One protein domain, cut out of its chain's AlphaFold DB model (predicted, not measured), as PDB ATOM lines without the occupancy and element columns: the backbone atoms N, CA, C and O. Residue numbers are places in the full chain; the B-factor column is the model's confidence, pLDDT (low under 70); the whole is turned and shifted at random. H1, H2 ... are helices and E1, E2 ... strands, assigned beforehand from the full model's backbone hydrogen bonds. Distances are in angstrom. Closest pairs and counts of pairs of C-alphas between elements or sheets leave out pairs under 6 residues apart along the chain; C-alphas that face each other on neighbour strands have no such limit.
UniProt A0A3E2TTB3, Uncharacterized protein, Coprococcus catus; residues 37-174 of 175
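Overview. This is residues 37 to 174 of the 175 residues of an uncharacterized protein of Coprococcus catus (UniProt A0A3E2TTB3). A twisted wall of five antiparallel strands has two helices, H1 and H2, packed on one face, while its opposite face bears no named helix. Beyond the edge strand E4, the long stretch of residues 101 to 114 loops out, and its residues 105 to 106 pair with E4. The printed part has 138 residues with two named helices and six named strands, in the chain order H1 E1 E2 E3 E4 H2 E5 E6; the sheet's order is E4 E2 E1 E6 E5, and the class is mixed, helices and strands. It is compact, with a radius of gyration of the C-alphas of 14.3 A and spans of 42 by 30 by 23 A.

Arrangement. In the sheet, inner strands E1, residues 68 to 76, and E6, residues 165 to 173, are antiparallel at 159 degrees, with N 70 and O 169 2.9 A apart, within hydrogen-bond range. E2, residues 82 to 89, forms a hairpin with E1, with N 85 and O 73 at 2.8 A. Edge strand E4, residues 115 to 118, is antiparallel to E2, with N 117 and O 86 at 2.8 A. The other edge strand, E5, residues 144 to 153, forms a hairpin with E6, with N 147 and O 170 at 2.9 A; E5 bends by 65 degrees at residue 149. H1, residues 45 to 62, and H2, residues 128 to 138, are on the same face of the sheet, giving two layers, helices on one face of a sheet. H2 lies over E6 at a height over the sheet of 8.6 A and runs along the strands, at 9 degrees to E6 on the local plane. The closest C-alphas of H1 and E6 are those of Ala 60 and Tyr 173, 5.3 A apart. With its residues 46 to 53 alone H1 touches H2, at a shallow tilt of 32 degrees, the same way; their closest C-alphas are those of Glu 53 and Gln 138, 6.3 A apart. E3, residues 98 to 100, pairs with no named strand; its closest C-alpha to H1 is that of Ile 98, 7.7 A from that of Ile 59. In both helices every O i to N i+4 pair is within hydrogen-bond range.

Along the chain. H1 begins at C-alpha 45, (303.936, 432.132, 384.650), and is 25.9 A long; H2 is 15.4 A long. E1 is 26.1 A long, E2 23.1 A and E5 23.9 A; E3 and E4 are short. E6, 24.9 A long, ends at C-alpha 173, (323.530, 441.720, 371.863).

Size, cuts and confidence. The C-alphas farthest apart, those of Ala 79 and Arg 95, are 42.1 A apart. The printed part has no cut. The links E3 to E4 and E5 to E6 are long. The mean pLDDT of the printed part is 91.1; residues 90 to 91 and residue 160 are under 70.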
ATOM      1  N   CYS A  37     305.557 443.454 369.124       92.88
ATOM      2  CA  CYS A  37     305.676 442.616 370.310       92.88
ATOM      3  C   CYS A  37     304.315 442.459 370.999       92.88
ATOM      4  O   CYS A  37     303.659 443.445 371.336       92.88
ATOM      5  N   THR A  38     303.906 441.219 371.244       93.75
ATOM      6  CA  THR A  38     302.654 440.864 371.927       93.75
ATOM      7  C   THR A  38     302.936 439.802 372.974       93.75
ATOM      8  O   THR A  38     303.862 439.015 372.803       93.75
ATOM      9  N   VAL A  39     302.124 439.758 374.025       94.31
ATOM     10  CA  VAL A  39     302.238 438.753 375.085       94.31
ATOM     11  C   VAL A  39     300.850 438.285 375.505       94.31
ATOM     12  O   VAL A  39     299.908 439.074 375.566       94.31
ATOM     13  N   ASN A  40     300.703 437.006 375.816       90.38
ATOM     14  CA  ASN A  40     299.469 436.464 376.353       90.38
ATOM     15  C   ASN A  40     299.277 436.902 377.812       90.38
ATOM     16  O   ASN A  40     300.129 436.706 378.677       90.38
ATOM     17  N   ARG A  41     298.105 437.477 378.115       85.62
ATOM     18  CA  ARG A  41     297.742 437.908 379.481       85.62
ATOM     19  C   ARG A  41     297.391 436.751 380.421       85.62
ATOM     20  O   ARG A  41     297.232 436.979 381.620       85.62
ATOM     21  N   THR A  42     297.218 435.546 379.887       89.12
ATOM     22  CA  THR A  42     296.775 434.351 380.608       89.12
ATOM     23  C   THR A  42     297.686 433.173 380.284       89.12
ATOM     24  O   THR A  42     298.231 433.080 379.189       89.12
ATOM     25  N   GLY A  43     297.848 432.262 381.242       92.62
ATOM     26  CA  GLY A  43     298.716 431.094 381.095       92.62
ATOM     27  C   GLY A  43     299.476 430.780 382.377       92.62
ATOM     28  O   GLY A  43     299.227 431.383 383.429       92.62
ATOM     29  N   SER A  44     300.401 429.823 382.292       95.62
ATOM     30  CA  SER A  44     301.377 429.620 383.358       95.62
ATOM     31  C   SER A  44     302.370 430.778 383.378       95.62
ATOM     32  O   SER A  44     302.668 431.374 382.342       95.62
ATOM     33  N   TYR A  45     302.921 431.083 384.552       95.19
ATOM     34  CA  TYR A  45     303.936 432.132 384.650       95.19
ATOM     35  C   TYR A  45     305.161 431.802 383.779       95.19
ATOM     36  O   TYR A  45     305.712 432.701 383.158       95.19
ATOM     37  N   SER A  46     305.522 430.518 383.655       95.81
ATOM     38  CA  SER A  46     306.620 430.045 382.806       95.81
ATOM     39  C   SER A  46     306.454 430.404 381.332       95.81
ATOM     40  O   SER A  46     307.391 430.908 380.716       95.81
ATOM     41  N   SER A  47     305.264 430.178 380.764       96.38
ATOM     42  CA  SER A  47     304.970 430.491 379.363       96.38
ATOM     43  C   SER A  47     305.005 431.993 379.112       96.38
ATOM     44  O   SER A  47     305.549 432.429 378.104       96.38
ATOM     45  N   ILE A  48     304.492 432.781 380.059       97.12
ATOM     46  CA  ILE A  48     304.501 434.244 379.970       97.12
ATOM     47  C   ILE A  48     305.935 434.772 380.043       97.12
ATOM     48  O   ILE A  48     306.323 435.586 379.212       97.12
ATOM     49  N   LEU A  49     306.751 434.281 380.983       96.94
ATOM     50  CA  LEU A  49     308.170 434.642 381.055       96.94
ATOM     51  C   LEU A  49     308.908 434.297 379.747       96.94
ATOM     52  O   LEU A  49     309.719 435.095 379.288       96.94
ATOM     53  N   ASN A  50     308.570 433.174 379.108       97.00
ATOM     54  CA  ASN A  50     309.196 432.745 377.858       97.00
ATOM     55  C   ASN A  50     308.812 433.651 376.676       97.00
ATOM     56  O   ASN A  50     309.629 433.917 375.801       97.00
ATOM     57  N   GLU A  51     307.582 434.161 376.631       97.38
ATOM     58  CA  GLU A  51     307.201 435.176 375.639       97.38
ATOM     59  C   GLU A  51     307.945 436.501 375.873       97.38
ATOM     60  O   GLU A  51     308.410 437.135 374.925       97.38
ATOM     61  N   LEU A  52     308.115 436.901 377.137       97.50
ATOM     62  CA  LEU A  52     308.868 438.104 377.506       97.50
ATOM     63  C   LEU A  52     310.363 437.977 377.168       97.50
ATOM     64  O   LEU A  52     310.959 438.924 376.656       97.50
ATOM     65  N   GLU A  53     310.959 436.807 377.400       97.25
ATOM     66  CA  GLU A  53     312.316 436.454 376.970       97.25
ATOM     67  C   GLU A  53     312.486 436.650 375.460       97.25
ATOM     68  O   GLU A  53     313.390 437.374 375.034       97.25
ATOM     69  N   GLN A  54     311.575 436.098 374.656       96.81
ATOM     70  CA  GLN A  54     311.623 436.235 373.199       96.81
ATOM     71  C   GLN A  54     311.529 437.694 372.754       96.81
ATOM     72  O   GLN A  54     312.240 438.099 371.833       96.81
ATOM     73  N   ILE A  55     310.689 438.502 373.410       95.62
ATOM     74  CA  ILE A  55     310.587 439.940 373.131       95.62
ATOM     75  C   ILE A  55     311.933 440.628 373.374       95.62
ATOM     76  O   ILE A  55     312.427 441.312 372.477       95.62
ATOM     77  N   VAL A  56     312.555 440.419 374.539       95.94
ATOM     78  CA  VAL A  56     313.873 441.002 374.853       95.94
ATOM     79  C   VAL A  56     314.917 440.547 373.831       95.94
ATOM     80  O   VAL A  56     315.668 441.371 373.308       95.94
ATOM     81  N   SER A  57     314.919 439.259 373.483       95.44
ATOM     82  CA  SER A  57     315.844 438.672 372.511       95.44
ATOM     83  C   SER A  57     315.703 439.283 371.113       95.44
ATOM     84  O   SER A  57     316.698 439.645 370.480       95.44
ATOM     85  N   LEU A  58     314.468 439.454 370.633       94.31
ATOM     86  CA  LEU A  58     314.175 440.063 369.335       94.31
ATOM     87  C   LEU A  58     314.566 441.542 369.294       94.31
ATOM     88  O   LEU A  58     315.125 441.993 368.293       94.31
ATOM     89  N   ILE A  59     314.309 442.286 370.373       93.12
ATOM     90  CA  ILE A  59     314.691 443.698 370.473       93.12
ATOM     91  C   ILE A  59     316.217 443.834 370.483       93.12
ATOM     92  O   ILE A  59     316.753 444.609 369.694       93.12
ATOM     93  N   ALA A  60     316.923 443.045 371.299       93.06
ATOM     94  CA  ALA A  60     318.384 443.086 371.379       93.06
ATOM     95  C   ALA A  60     319.038 442.765 370.026       93.06
ATOM     96  O   ALA A  60     319.947 443.467 369.596       93.06
ATOM     97  N   LYS A  61     318.535 441.751 369.306       91.94
ATOM     98  CA  LYS A  61     319.015 441.394 367.958       91.94
ATOM     99  C   LYS A  61     318.778 442.490 366.926       91.94
ATOM    100  O   LYS A  61     319.594 442.677 366.029       91.94
ATOM    101  N   ARG A  62     317.641 443.183 367.017       90.00
ATOM    102  CA  ARG A  62     317.289 444.269 366.096       90.00
ATOM    103  C   ARG A  62     318.109 445.528 366.360       90.00
ATOM    104  O   ARG A  62     318.457 446.230 365.415       90.00
ATOM    105  N   CYS A  63     318.424 445.793 367.623       90.12
ATOM    106  CA  CYS A  63     319.189 446.957 368.048       90.12
ATOM    107  C   CYS A  63     320.453 446.537 368.827       90.12
ATOM    108  O   CYS A  63     320.523 446.801 370.028       90.12
ATOM    109  N   PRO A  64     321.470 445.924 368.177       91.31
ATOM    110  CA  PRO A  64     322.652 445.393 368.871       91.31
ATOM    111  C   PRO A  64     323.452 446.439 369.656       91.31
ATOM    112  O   PRO A  64     324.028 446.152 370.704       91.31
ATOM    113  N   TRP A  65     323.441 447.685 369.176       89.38
ATOM    114  CA  TRP A  65     324.119 448.816 369.813       89.38
ATOM    115  C   TRP A  65     323.428 449.306 371.093       89.38
ATOM    116  O   TRP A  65     323.982 450.155 371.790       89.38
ATOM    117  N   MET A  66     322.211 448.838 371.387       89.06
ATOM    118  CA  MET A  66     321.430 449.301 372.528       89.06
ATOM    119  C   MET A  66     321.592 448.385 373.731       89.06
ATOM    120  O   MET A  66     321.565 447.161 373.623       89.06
ATOM    121  N   LYS A  67     321.676 449.014 374.899       91.94
ATOM    122  CA  LYS A  67     321.583 448.344 376.185       91.94
ATOM    123  C   LYS A  67     320.150 448.467 376.693       91.94
ATOM    124  O   LYS A  67     319.679 449.566 376.957       91.94
ATOM    125  N   LEU A  68     319.460 447.339 376.786       93.50
ATOM    126  CA  LEU A  68     318.090 447.254 377.274       93.50
ATOM    127  C   LEU A  68     318.115 447.126 378.791       93.50
ATOM    128  O   LEU A  68     318.757 446.213 379.310       93.50
ATOM    129  N   HIS A  69     317.386 447.983 379.492       94.75
ATOM    130  CA  HIS A  69     317.199 447.857 380.931       94.75
ATOM    131  C   HIS A  69     315.900 447.095 381.176       94.75
ATOM    132  O   HIS A  69     314.816 447.585 380.876       94.75
ATOM    133  N   VAL A  70     316.007 445.860 381.664       96.75
ATOM    134  CA  VAL A  70     314.869 444.954 381.816       96.75
ATOM    135  C   VAL A  70     314.614 444.692 383.292       96.75
ATOM    136  O   VAL A  70     315.522 444.335 384.044       96.75
ATOM    137  N   LEU A  71     313.355 444.835 383.697       97.38
ATOM    138  CA  LEU A  71     312.858 444.453 385.010       97.38
ATOM    139  C   LEU A  71     311.791 443.381 384.844       97.38
ATOM    140  O   LEU A  71     310.806 443.571 384.136       97.38
ATOM    141  N   VAL A  72     311.957 442.272 385.552       97.56
ATOM    142  CA  VAL A  72     310.965 441.204 385.618       97.56
ATOM    143  C   VAL A  72     310.676 440.908 387.076       97.56
ATOM    144  O   VAL A  72     311.583 440.737 387.890       97.56
ATOM    145  N   MET A  73     309.397 440.855 387.417       96.25
ATOM    146  CA  MET A  73     308.935 440.607 388.771       96.25
ATOM    147  C   MET A  73     307.864 439.531 388.772       96.25
ATOM    148  O   MET A  73     306.999 439.492 387.898       96.25
ATOM    149  N   VAL A  74     307.894 438.686 389.795       95.00
ATOM    150  CA  VAL A  74     306.822 437.734 390.072       95.00
ATOM    151  C   VAL A  74     306.305 437.985 391.476       95.00
ATOM    152  O   VAL A  74     307.041 437.874 392.460       95.00
ATOM    153  N   SER A  75     305.020 438.307 391.570       93.81
ATOM    154  CA  SER A  75     304.346 438.638 392.822       93.81
ATOM    155  C   SER A  75     303.332 437.556 393.166       93.81
ATOM    156  O   SER A  75     302.476 437.200 392.357       93.81
ATOM    157  N   LYS A  76     303.414 437.009 394.378       92.06
ATOM    158  CA  LYS A  76     302.490 435.967 394.830       92.06
ATOM    159  C   LYS A  76     301.092 436.552 395.043       92.06
ATOM    160  O   LYS A  76     300.945 437.556 395.738       92.06
ATOM    161  N   ILE A  77     300.077 435.889 394.487       90.50
ATOM    162  CA  ILE A  77     298.664 436.202 394.746       90.50
ATOM    163  C   ILE A  77     298.125 435.228 395.794       90.50
ATOM    164  O   ILE A  77     297.600 435.647 396.821       90.50
ATOM    165  N   ASN A  78     298.288 433.922 395.564       89.12
ATOM    166  CA  ASN A  78     297.897 432.880 396.512       89.12
ATOM    167  C   ASN A  78     298.829 431.653 396.413       89.12
ATOM    168  O   ASN A  78     299.975 431.771 395.988       89.12
ATOM    169  N   ALA A  79     298.386 430.485 396.887       86.75
ATOM    170  CA  ALA A  79     299.204 429.272 396.924       86.75
ATOM    171  C   ALA A  79     299.577 428.709 395.540       86.75
ATOM    172  O   ALA A  79     300.594 428.036 395.437       86.75
ATOM    173  N   SER A  80     298.784 428.971 394.497       87.50
ATOM    174  CA  SER A  80     298.973 428.396 393.154       87.50
ATOM    175  C   SER A  80     298.933 429.425 392.023       87.50
ATOM    176  O   SER A  80     299.153 429.075 390.859       87.50
ATOM    177  N   THR A  81     298.679 430.695 392.346       92.62
ATOM    178  CA  THR A  81     298.665 431.792 391.379       92.62
ATOM    179  C   THR A  81     299.579 432.943 391.779       92.62
ATOM    180  O   THR A  81     299.827 433.228 392.957       92.62
ATOM    181  N   CYS A  82     300.075 433.627 390.758       93.75
ATOM    182  CA  CYS A  82     300.945 434.788 390.874       93.75
ATOM    183  C   CYS A  82     300.582 435.831 389.813       93.75
ATOM    184  O   CYS A  82     299.730 435.589 388.961       93.75
ATOM    185  N   SER A  83     301.230 436.984 389.866       94.44
ATOM    186  CA  SER A  83     301.281 437.958 388.785       94.44
ATOM    187  C   SER A  83     302.713 438.059 388.278       94.44
ATOM    188  O   SER A  83     303.657 437.968 389.066       94.44
ATOM    189  N   VAL A  84     302.858 438.226 386.968       96.12
ATOM    190  CA  VAL A  84     304.124 438.491 386.288       96.12
ATOM    191  C   VAL A  84     304.077 439.934 385.817       96.12
ATOM    192  O   VAL A  84     303.164 440.309 385.082       96.12
ATOM    193  N   SER A  85     305.060 440.727 386.226       95.50
ATOM    194  CA  SER A  85     305.268 442.083 385.736       95.50
ATOM    195  C   SER A  85     306.592 442.164 384.987       95.50
ATOM    196  O   SER A  85     307.574 441.519 385.353       95.50
ATOM    197  N   PHE A  86     306.590 442.938 383.912       97.00
ATOM    198  CA  PHE A  86     307.718 443.151 383.026       97.00
ATOM    199  C   PHE A  86     307.805 444.627 382.672       97.00
ATOM    200  O   PHE A  86     306.785 445.252 382.386       97.00
ATOM    201  N   GLN A  87     309.013 445.169 382.660       95.44
ATOM    202  CA  GLN A  87     309.295 446.502 382.152       95.44
ATOM    203  C   GLN A  87     310.564 446.460 381.313       95.44
ATOM    204  O   GLN A  87     311.519 445.751 381.643       95.44
ATOM    205  N   ILE A  88     310.558 447.237 380.237       93.50
ATOM    206  CA  ILE A  88     311.748 447.551 379.459       93.50
ATOM    207  C   ILE A  88     311.889 449.072 379.382       93.50
ATOM    208  O   ILE A  88     310.978 449.769 378.933       93.50
ATOM    209  N   GLU A  89     313.021 449.556 379.877       87.00
ATOM    210  CA  GLU A  89     313.395 450.964 380.003       87.00
ATOM    211  C   GLU A  89     314.539 451.304 379.026       87.00
ATOM    212  O   GLU A  89     315.223 450.415 378.502       87.00
ATOM    213  N   ASP A  90     314.748 452.607 378.811       69.06
ATOM    214  CA  ASP A  90     315.866 453.191 378.051       69.06
ATOM    215  C   ASP A  90     315.956 452.765 376.585       69.06
ATOM    216  O   ASP A  90     317.017 452.460 376.032       69.06
ATOM    217  N   VAL A  91     314.816 452.803 375.901       64.06
ATOM    218  CA  VAL A  91     314.750 452.414 374.499       64.06
ATOM    219  C   VAL A  91     314.020 453.446 373.655       64.06
ATOM    220  O   VAL A  91     312.885 453.812 373.910       64.06
ATOM    221  N   SER A  92     314.646 453.878 372.560       76.69
ATOM    222  CA  SER A  92     313.946 454.550 371.460       76.69
ATOM    223  C   SER A  92     313.167 453.520 370.616       76.69
ATOM    224  O   SER A  92     313.421 453.400 369.415       76.69
ATOM    225  N   LEU A  93     312.283 452.716 371.225       82.12
ATOM    226  CA  LEU A  93     311.593 451.584 370.573       82.12
ATOM    227  C   LEU A  93     310.863 452.057 369.320       82.12
ATOM    228  O   LEU A  93     311.078 451.510 368.235       82.12
ATOM    229  N   LYS A  94     310.079 453.132 369.438       82.31
ATOM    230  CA  LYS A  94     309.287 453.661 368.318       82.31
ATOM    231  C   LYS A  94     310.176 454.143 367.175       82.31
ATOM    232  O   LYS A  94     309.879 453.854 366.017       82.31
ATOM    233  N   ARG A  95     311.295 454.819 367.478       84.31
ATOM    234  CA  ARG A  95     312.260 455.281 366.454       84.31
ATOM    235  C   ARG A  95     312.944 454.120 365.724       84.31
ATOM    236  O   ARG A  95     313.325 454.284 364.572       84.31
ATOM    237  N   ASN A  96     313.049 452.957 366.364       85.50
ATOM    238  CA  ASN A  96     313.597 451.729 365.781       85.50
ATOM    239  C   ASN A  96     312.519 450.816 365.149       85.50
ATOM    240  O   ASN A  96     312.778 449.641 364.861       85.50
ATOM    241  N   ASN A  97     311.311 451.342 364.899       88.69
ATOM    242  CA  ASN A  97     310.156 450.610 364.361       88.69
ATOM    243  C   ASN A  97     309.757 449.386 365.207       88.69
ATOM    244  O   ASN A  97     309.327 448.363 364.663       88.69
ATOM    245  N   ILE A  98     309.900 449.486 366.526       90.19
ATOM    246  CA  ILE A  98     309.418 448.494 367.486       90.19
ATOM    247  C   ILE A  98     308.116 449.022 368.083       90.19
ATOM    248  O   ILE A  98     308.041 450.166 368.531       90.19
ATOM    249  N   THR A  99     307.073 448.201 368.077       91.31
ATOM    250  CA  THR A  99     305.781 448.555 368.666       91.31
ATOM    251  C   THR A  99     305.232 447.422 369.510       91.31
ATOM    252  O   THR A  99     305.551 446.259 369.288       91.31
ATOM    253  N   PHE A 100     304.338 447.756 370.432       92.06
ATOM    254  CA  PHE A 100     303.780 446.808 371.387       92.06
ATOM    255  C   PHE A 100     302.270 446.672 371.206       92.06
ATOM    256  O   PHE A 100     301.611 447.587 370.702       92.06
ATOM    257  N   GLY A 101     301.744 445.499 371.550       92.56
ATOM    258  CA  GLY A 101     300.312 445.227 371.628       92.56
ATOM    259  C   GLY A 101     299.626 446.031 372.734       92.56
ATOM    260  O   GLY A 101     300.277 446.667 373.564       92.56
ATOM    261  N   SER A 102     298.294 445.960 372.775       93.50
ATOM    262  CA  SER A 102     297.442 446.633 373.775       93.50
ATOM    263  C   SER A 102     297.640 446.146 375.221       93.50
ATOM    264  O   SER A 102     297.038 446.640 376.176       93.50
ATOM    265  N   GLU A 103     298.455 445.113 375.368       94.31
ATOM    266  CA  GLU A 103     298.828 444.429 376.589       94.31
ATOM    267  C   GLU A 103     299.845 445.235 377.382       94.31
ATOM    268  O   GLU A 103     299.846 445.146 378.611       94.31
ATOM    269  N   PHE A 104     300.636 446.043 376.677       93.75
ATOM    270  CA  PHE A 104     301.639 446.923 377.239       93.75
ATOM    271  C   PHE A 104     301.083 448.331 377.448       93.75
ATOM    272  O   PHE A 104     300.249 448.819 376.685       93.75
ATOM    273  N   GLN A 105     301.578 448.986 378.488       93.00
ATOM    274  CA  GLN A 105     301.331 450.384 378.799       93.00
ATOM    275  C   GLN A 105     302.630 451.154 378.580       93.00
ATOM    276  O   GLN A 105     303.692 450.698 379.005       93.00
ATOM    277  N   ASP A 106     302.539 452.293 377.899       90.19
ATOM    278  CA  ASP A 106     303.648 453.234 377.778       90.19
ATOM    279  C   ASP A 106     303.621 454.154 379.004       90.19
ATOM    280  O   ASP A 106     302.764 455.031 379.104       90.19
ATOM    281  N   GLU A 107     304.509 453.892 379.962       88.06
ATOM    282  CA  GLU A 107     304.687 454.701 381.177       88.06
ATOM    283  C   GLU A 107     305.835 455.717 381.016       88.06
ATOM    284  O   GLU A 107     306.294 456.303 381.995       88.06
ATOM    285  N   GLY A 108     306.320 455.926 379.786       80.50
ATOM    286  CA  GLY A 108     307.300 456.964 379.484       80.50
ATOM    287  C   GLY A 108     306.730 458.371 379.681       80.50
ATOM    288  O   GLY A 108     305.569 458.647 379.380       80.50
ATOM    289  N   ASP A 109     307.568 459.298 380.136       78.75
ATOM    290  CA  ASP A 109     307.217 460.718 380.297       78.75
ATOM    291  C   ASP A 109     307.421 461.543 379.006       78.75
ATOM    292  O   ASP A 109     307.258 462.764 378.991       78.75
ATOM    293  N   GLY A 110     307.784 460.870 377.908       72.81
ATOM    294  CA  GLY A 110     308.119 461.470 376.618       72.81
ATOM    295  C   GLY A 110     309.609 461.778 376.436       72.81
ATOM    296  O   GLY A 110     310.031 462.002 375.300       72.81
ATOM    297  N   SER A 111     310.411 461.749 377.506       73.25
ATOM    298  CA  SER A 111     311.874 461.871 377.447       73.25
ATOM    299  C   SER A 111     312.570 460.515 377.272       73.25
ATOM    300  O   SER A 111     313.573 460.428 376.562       73.25
ATOM    301  N   TYR A 112     311.978 459.449 377.815       74.75
ATOM    302  CA  TYR A 112     312.327 458.049 377.564       74.75
ATOM    303  C   TYR A 112     311.056 457.224 377.323       74.75
ATOM    304  O   TYR A 112     309.966 457.599 377.759       74.75
ATOM    305  N   GLU A 113     311.176 456.111 376.598       85.12
ATOM    306  CA  GLU A 113     310.070 455.162 376.441       85.12
ATOM    307  C   GLU A 113     310.219 454.060 377.492       85.12
ATOM    308  O   GLU A 113     311.306 453.506 377.674       85.12
ATOM    309  N   CYS A 114     309.121 453.744 378.176       90.00
ATOM    310  CA  CYS A 114     309.053 452.658 379.144       90.00
ATOM    311  C   CYS A 114     307.826 451.815 378.825       90.00
ATOM    312  O   CYS A 114     306.697 452.287 378.945       90.00
ATOM    313  N   MET A 115     308.044 450.571 378.399       93.81
ATOM    314  CA  MET A 115     306.945 449.658 378.089       93.81
ATOM    315  C   MET A 115     306.766 448.687 379.239       93.81
ATOM    316  O   MET A 115     307.634 447.853 379.507       93.81
ATOM    317  N   ARG A 116     305.611 448.777 379.894       94.50
ATOM    318  CA  ARG A 116     305.244 447.939 381.027       94.50
ATOM    319  C   ARG A 116     304.167 446.939 380.654       94.50
ATOM    320  O   ARG A 116     303.180 447.276 380.012       94.50
ATOM    321  N   PHE A 117     304.313 445.724 381.152       95.62
ATOM    322  CA  PHE A 117     303.301 444.685 381.131       95.62
ATOM    323  C   PHE A 117     303.087 444.133 382.541       95.62
ATOM    324  O   PHE A 117     304.014 444.049 383.349       95.62
ATOM    325  N   GLU A 118     301.851 443.750 382.843       95.12
ATOM    326  CA  GLU A 118     301.507 443.099 384.101       95.12
ATOM    327  C   GLU A 118     300.301 442.178 383.913       95.12
ATOM    328  O   GLU A 118     299.269 442.568 383.352       95.12
ATOM    329  N   THR A 119     300.419 440.937 384.380       94.44
ATOM    330  CA  THR A 119     299.310 439.984 384.358       94.44
ATOM    331  C   THR A 119     298.420 440.190 385.573       94.44
ATOM    332  O   THR A 119     298.889 440.408 386.689       94.44
ATOM    333  N   LYS A 120     297.104 440.045 385.392       91.19
ATOM    334  CA  LYS A 120     296.184 439.981 386.539       91.19
ATOM    335  C   LYS A 120     296.378 438.693 387.335       91.19
ATOM    336  O   LYS A 120     296.244 438.697 388.552       91.19
ATOM    337  N   GLN A 121     296.639 437.592 386.630       92.56
ATOM    338  CA  GLN A 121     296.823 436.274 387.217       92.56
ATOM    339  C   GLN A 121     297.534 435.336 386.233       92.56
ATOM    340  O   GLN A 121     297.148 435.245 385.069       92.56
ATOM    341  N   ALA A 122     298.506 434.586 386.735       94.44
ATOM    342  CA  ALA A 122     299.195 433.488 386.072       94.44
ATOM    343  C   ALA A 122     299.203 432.247 386.982       94.44
ATOM    344  O   ALA A 122     299.168 432.359 388.212       94.44
ATOM    345  N   THR A 123     299.222 431.061 386.378       94.31
ATOM    346  CA  THR A 123     299.154 429.762 387.072       94.31
ATOM    347  C   THR A 123     300.511 429.049 387.092       94.31
ATOM    348  O   THR A 123     301.514 429.578 386.611       94.31
ATOM    349  N   GLY A 124     300.569 427.846 387.674       88.38
ATOM    350  CA  GLY A 124     301.781 427.012 387.705       88.38
ATOM    351  C   GLY A 124     302.834 427.471 388.714       88.38
ATOM    352  O   GLY A 124     303.913 426.894 388.782       88.38
ATOM    353  N   PHE A 125     302.513 428.497 389.501       85.00
ATOM    354  CA  PHE A 125     303.359 429.043 390.549       85.00
ATOM    355  C   PHE A 125     303.653 428.003 391.645       85.00
ATOM    356  O   PHE A 125     302.765 427.246 392.039       85.00
ATOM    357  N   THR A 126     304.895 427.984 392.146       85.12
ATOM    358  CA  THR A 126     305.336 427.075 393.218       85.12
ATOM    359  C   THR A 126     306.066 427.818 394.347       85.12
ATOM    360  O   THR A 126     305.426 428.379 395.232       85.12
ATOM    361  N   THR A 127     307.400 427.824 394.349       91.38
ATOM    362  CA  THR A 127     308.242 428.460 395.377       91.38
ATOM    363  C   THR A 127     309.023 429.643 394.798       91.38
ATOM    364  O   THR A 127     309.329 429.629 393.600       91.38
ATOM    365  N   PRO A 128     309.388 430.651 395.613       92.50
ATOM    366  CA  PRO A 128     310.263 431.747 395.186       92.50
ATOM    367  C   PRO A 128     311.547 431.263 394.495       92.50
ATOM    368  O   PRO A 128     311.966 431.799 393.474       92.50
ATOM    369  N   GLU A 129     312.148 430.193 395.003       94.62
ATOM    370  CA  GLU A 129     313.399 429.618 394.515       94.62
ATOM    371  C   GLU A 129     313.228 428.930 393.159       94.62
ATOM    372  O   GLU A 129     314.125 428.990 392.314       94.62
ATOM    373  N   ALA A 130     312.091 428.269 392.926       93.62
ATOM    374  CA  ALA A 130     311.759 427.727 391.611       93.62
ATOM    375  C   ALA A 130     311.575 428.853 390.588       93.62
ATOM    376  O   ALA A 130     312.181 428.799 389.521       93.62
ATOM    377  N   VAL A 131     310.848 429.908 390.963       94.19
ATOM    378  CA  VAL A 131     310.639 431.086 390.114       94.19
ATOM    379  C   VAL A 131     311.967 431.771 389.780       94.19
ATOM    380  O   VAL A 131     312.239 432.026 388.610       94.19
ATOM    381  N   LYS A 132     312.843 431.996 390.769       96.38
ATOM    382  CA  LYS A 132     314.194 432.536 390.536       96.38
ATOM    383  C   LYS A 132     314.972 431.686 389.533       96.38
ATOM    384  O   LYS A 132     315.580 432.238 388.619       96.38
ATOM    385  N   ARG A 133     315.001 430.362 389.721       96.81
ATOM    386  CA  ARG A 133     315.736 429.457 388.820       96.81
ATOM    387  C   ARG A 133     315.204 429.540 387.398       96.81
ATOM    388  O   ARG A 133     315.997 429.579 386.468       96.81
ATOM    389  N   GLU A 134     313.890 429.597 387.243       96.25
ATOM    390  CA  GLU A 134     313.266 429.716 385.935       96.25
ATOM    391  C   GLU A 134     313.573 431.053 385.259       96.25
ATOM    392  O   GLU A 134     314.022 431.054 384.118       96.25
ATOM    393  N   MET A 135     313.437 432.178 385.967       96.00
ATOM    394  CA  MET A 135     313.786 433.493 385.422       96.00
ATOM    395  C   MET A 135     315.254 433.546 384.981       96.00
ATOM    396  O   MET A 135     315.549 433.960 383.865       96.00
ATOM    397  N   LEU A 136     316.179 433.066 385.817       97.00
ATOM    398  CA  LEU A 136     317.602 433.014 385.466       97.00
ATOM    399  C   LEU A 136     317.899 432.055 384.307       97.00
ATOM    400  O   LEU A 136     318.883 432.251 383.607       97.00
ATOM    401  N   CYS A 137     317.087 431.014 384.113       95.81
ATOM    402  CA  CYS A 137     317.246 430.091 382.993       95.81
ATOM    403  C   CYS A 137     316.734 430.691 381.682       95.81
ATOM    404  O   CYS A 137     317.370 430.506 380.650       95.81
ATOM    405  N   GLN A 138     315.589 431.372 381.715       95.62
ATOM    406  CA  GLN A 138     314.974 431.929 380.515       95.62
ATOM    407  C   GLN A 138     315.727 433.171 380.027       95.62
ATOM    408  O   GLN A 138     316.090 433.245 378.860       95.62
ATOM    409  N   PHE A 139     316.080 434.100 380.918       96.00
ATOM    410  CA  PHE A 139     316.836 435.311 380.565       96.00
ATOM    411  C   PHE A 139     318.358 435.071 380.506       96.00
ATOM    412  O   PHE A 139     319.163 435.890 380.957       96.00
ATOM    413  N   ASN A 140     318.757 433.920 379.962       94.00
ATOM    414  CA  ASN A 140     320.147 433.523 379.784       94.00
ATOM    415  C   ASN A 140     320.380 433.049 378.350       94.00
ATOM    416  O   ASN A 140     319.936 431.976 377.940       94.00
ATOM    417  N   TRP A 141     321.126 433.849 377.596       95.50
ATOM    418  CA  TRP A 141     321.395 433.616 376.185       95.50
ATOM    419  C   TRP A 141     322.888 433.458 375.931       95.50
ATOM    420  O   TRP A 141     323.727 434.058 376.599       95.50
ATOM    421  N   SER A 142     323.237 432.719 374.881       93.25
ATOM    422  CA  SER A 142     324.623 432.655 374.402       93.25
ATOM    423  C   SER A 142     325.049 433.929 373.659       93.25
ATOM    424  O   SER A 142     326.202 434.349 373.767       93.25
ATOM    425  N   GLN A 143     324.117 434.542 372.923       94.12
ATOM    426  CA  GLN A 143     324.354 435.672 372.010       94.12
ATOM    427  C   GLN A 143     323.994 437.040 372.603       94.12
ATOM    428  O   GLN A 143     324.239 438.061 371.972       94.12
ATOM    429  N   ILE A 144     323.403 437.087 373.797       95.50
ATOM    430  CA  ILE A 144     323.043 438.336 374.478       95.50
ATOM    431  C   ILE A 144     323.805 438.360 375.797       95.50
ATOM    432  O   ILE A 144     323.817 437.390 376.552       95.50
ATOM    433  N   SER A 145     324.510 439.456 376.045       94.69
ATOM    434  CA  SER A 145     325.122 439.742 377.328       94.69
ATOM    435  C   SER A 145     324.033 440.130 378.317       94.69
ATOM    436  O   SER A 145     323.286 441.069 378.054       94.69
ATOM    437  N   THR A 146     323.972 439.421 379.441       95.25
ATOM    438  CA  THR A 146     323.078 439.716 380.562       95.25
ATOM    439  C   THR A 146     323.927 440.157 381.746       95.25
ATOM    440  O   THR A 146     324.721 439.369 382.263       95.25
ATOM    441  N   ASN A 147     323.761 441.398 382.195       95.88
ATOM    442  CA  ASN A 147     324.385 441.914 383.411       95.88
ATOM    443  C   ASN A 147     323.307 442.131 384.478       95.88
ATOM    444  O   ASN A 147     322.520 443.070 384.383       95.88
ATOM    445  N   ILE A 148     323.245 441.245 385.472       97.38
ATOM    446  CA  ILE A 148     322.240 441.317 386.538       97.38
ATOM    447  C   ILE A 148     322.607 442.451 387.495       97.38
ATOM    448  O   ILE A 148     323.633 442.394 388.168       97.38
ATOM    449  N   THR A 149     321.738 443.454 387.579       96.75
ATOM    450  CA  THR A 149     321.897 444.614 388.463       96.75
ATOM    451  C   THR A 149     321.113 444.460 389.762       96.75
ATOM    452  O   THR A 149     321.516 444.998 390.790       96.75
ATOM    453  N   GLU A 150     320.035 443.672 389.755       97.38
ATOM    454  CA  GLU A 150     319.273 443.328 390.953       97.38
ATOM    455  C   GLU A 150     318.749 441.892 390.867       97.38
ATOM    456  O   GLU A 150     318.164 441.482 389.865       97.38
ATOM    457  N   LEU A 151     318.902 441.135 391.954       97.31
ATOM    458  CA  LEU A 151     318.200 439.873 392.153       97.31
ATOM    459  C   LEU A 151     317.744 439.778 393.606       97.31
ATOM    460  O   LEU A 151     318.558 439.588 394.512       97.31
ATOM    461  N   LYS A 152     316.435 439.863 393.821       96.06
ATOM    462  CA  LYS A 152     315.817 439.774 395.143       96.06
ATOM    463  C   LYS A 152     314.862 438.593 395.192       96.06
ATOM    464  O   LYS A 152     314.075 438.394 394.273       96.06
ATOM    465  N   VAL A 153     314.927 437.823 396.274       95.25
ATOM    466  CA  VAL A 153     314.019 436.704 396.548       95.25
ATOM    467  C   VAL A 153     313.485 436.850 397.961       95.25
ATOM    468  O   VAL A 153     314.253 437.061 398.898       95.25
ATOM    469  N   LEU A 154     312.169 436.753 398.106       91.06
ATOM    470  CA  LEU A 154     311.460 436.872 399.368       91.06
ATOM    471  C   LEU A 154     310.516 435.687 399.544       91.06
ATOM    472  O   LEU A 154     309.744 435.356 398.652       91.06
ATOM    473  N   ASN A 155     310.509 435.110 400.743       82.81
ATOM    474  CA  ASN A 155     309.669 433.951 401.065       82.81
ATOM    475  C   ASN A 155     308.165 434.281 401.117       82.81
ATOM    476  O   ASN A 155     307.327 433.392 400.963       82.81
ATOM    477  N   TYR A 156     307.817 435.556 401.325       71.62
ATOM    478  CA  TYR A 156     306.449 436.011 401.602       71.62
ATOM    479  C   TYR A 156     306.072 437.284 400.827       71.62
ATOM    480  O   TYR A 156     305.442 438.180 401.381       71.62
ATOM    481  N   GLY A 157     306.476 437.394 399.555       71.06
ATOM    482  CA  GLY A 157     306.044 438.515 398.708       71.06
ATOM    483  C   GLY A 157     304.514 438.640 398.635       71.06
ATOM    484  O   GLY A 157     303.793 437.649 398.763       71.06
ATOM    485  N   ALA A 158     304.023 439.858 398.418       71.44
ATOM    486  CA  ALA A 158     302.609 440.192 398.319       71.44
ATOM    487  C   ALA A 158     302.324 440.886 396.985       71.44
ATOM    488  O   ALA A 158     303.049 441.806 396.602       71.44
ATOM    489  N   PHE A 159     301.231 440.482 396.329       72.56
ATOM    490  CA  PHE A 159     300.786 441.017 395.040       72.56
ATOM    491  C   PHE A 159     300.854 442.548 394.943       72.56
ATOM    492  O   PHE A 159     301.336 443.073 393.950       72.56
ATOM    493  N   THR A 160     300.417 443.257 395.985       68.19
ATOM    494  CA  THR A 160     300.172 444.704 395.929       68.19
ATOM    495  C   THR A 160     301.364 445.590 396.282       68.19
ATOM    496  O   THR A 160     301.323 446.775 395.973       68.19
ATOM    497  N   HIS A 161     302.407 445.070 396.938       72.06
ATOM    498  CA  HIS A 161     303.451 445.939 397.508       72.06
ATOM    499  C   HIS A 161     304.863 445.364 397.463       72.06
ATOM    500  O   HIS A 161     305.830 446.100 397.657       72.06
ATOM    501  N   THR A 162     305.029 444.050 397.303       86.31
ATOM    502  CA  THR A 162     306.349 443.440 397.469       86.31
ATOM    503  C   THR A 162     306.479 442.219 396.570       86.31
ATOM    504  O   THR A 162     306.003 441.144 396.948       86.31
ATOM    505  N   PRO A 163     307.118 442.349 395.395       90.69
ATOM    506  CA  PRO A 163     307.360 441.206 394.529       90.69
ATOM    507  C   PRO A 163     308.149 440.138 395.279       90.69
ATOM    508  O   PRO A 163     309.033 440.422 396.088       90.69
ATOM    509  N   MET A 164     307.782 438.888 395.038       93.00
ATOM    510  CA  MET A 164     308.401 437.741 395.685       93.00
ATOM    511  C   MET A 164     309.761 437.442 395.050       93.00
ATOM    512  O   MET A 164     310.714 437.136 395.761       93.00
ATOM    513  N   VAL A 165     309.859 437.562 393.726       95.69
ATOM    514  CA  VAL A 165     311.136 437.551 393.009       95.69
ATOM    515  C   VAL A 165     311.215 438.791 392.136       95.69
ATOM    516  O   VAL A 165     310.280 439.076 391.389       95.69
ATOM    517  N   THR A 166     312.338 439.493 392.221       97.12
ATOM    518  CA  THR A 166     312.691 440.618 391.353       97.12
ATOM    519  C   THR A 166     313.997 440.294 390.661       97.12
ATOM    520  O   THR A 166     314.965 439.922 391.323       97.12
ATOM    521  N   LEU A 167     314.025 440.455 389.345       98.06
ATOM    522  CA  LEU A 167     315.220 440.366 388.524       98.06
ATOM    523  C   LEU A 167     315.306 441.635 387.674       98.06
ATOM    524  O   LEU A 167     314.466 441.846 386.801       98.06
ATOM    525  N   ARG A 168     316.321 442.463 387.923       97.94
ATOM    526  CA  ARG A 168     316.684 443.594 387.066       97.94
ATOM    527  C   ARG A 168     318.025 443.303 386.415       97.94
ATOM    528  O   ARG A 168     318.958 442.842 387.077       97.94
ATOM    529  N   PHE A 169     318.120 443.546 385.119       97.25
ATOM    530  CA  PHE A 169     319.338 443.303 384.365       97.25
ATOM    531  C   PHE A 169     319.437 444.213 383.152       97.25
ATOM    532  O   PHE A 169     318.446 444.733 382.645       97.25
ATOM    533  N   GLU A 170     320.662 444.376 382.682       96.12
ATOM    534  CA  GLU A 170     320.957 444.968 381.389       96.12
ATOM    535  C   GLU A 170     321.122 443.842 380.366       96.12
ATOM    536  O   GLU A 170     321.827 442.864 380.634       96.12
ATOM    537  N   ALA A 171     320.493 443.977 379.200       95.06
ATOM    538  CA  ALA A 171     320.636 443.058 378.079       95.06
ATOM    539  C   ALA A 171     321.168 443.786 376.843       95.06
ATOM    540  O   ALA A 171     320.621 444.806 376.434       95.06
ATOM    541  N   GLN A 172     322.220 443.252 376.228       94.81
ATOM    542  CA  GLN A 172     322.794 443.791 374.994       94.81
ATOM    543  C   GLN A 172     323.289 442.655 374.103       94.81
ATOM    544  O   GLN A 172     323.899 441.705 374.596       94.81
ATOM    545  N   TYR A 173     323.029 442.726 372.799       94.19
ATOM    546  CA  TYR A 173     323.530 441.720 371.863       94.19
ATOM    547  C   TYR A 173     325.066 441.708 371.861       94.19
ATOM    548  O   TYR A 173     325.698 442.759 371.943       94.19
ATOM    549  N   ARG A 174     325.668 440.517 371.825       89.19
ATOM    550  CA  ARG A 174     327.122 440.362 371.714       89.19
ATOM    551  C   ARG A 174     327.493 440.450 370.238       89.19
ATOM    552  O   ARG A 174     326.979 439.652 369.455       89.19
TER     553      ARG A 174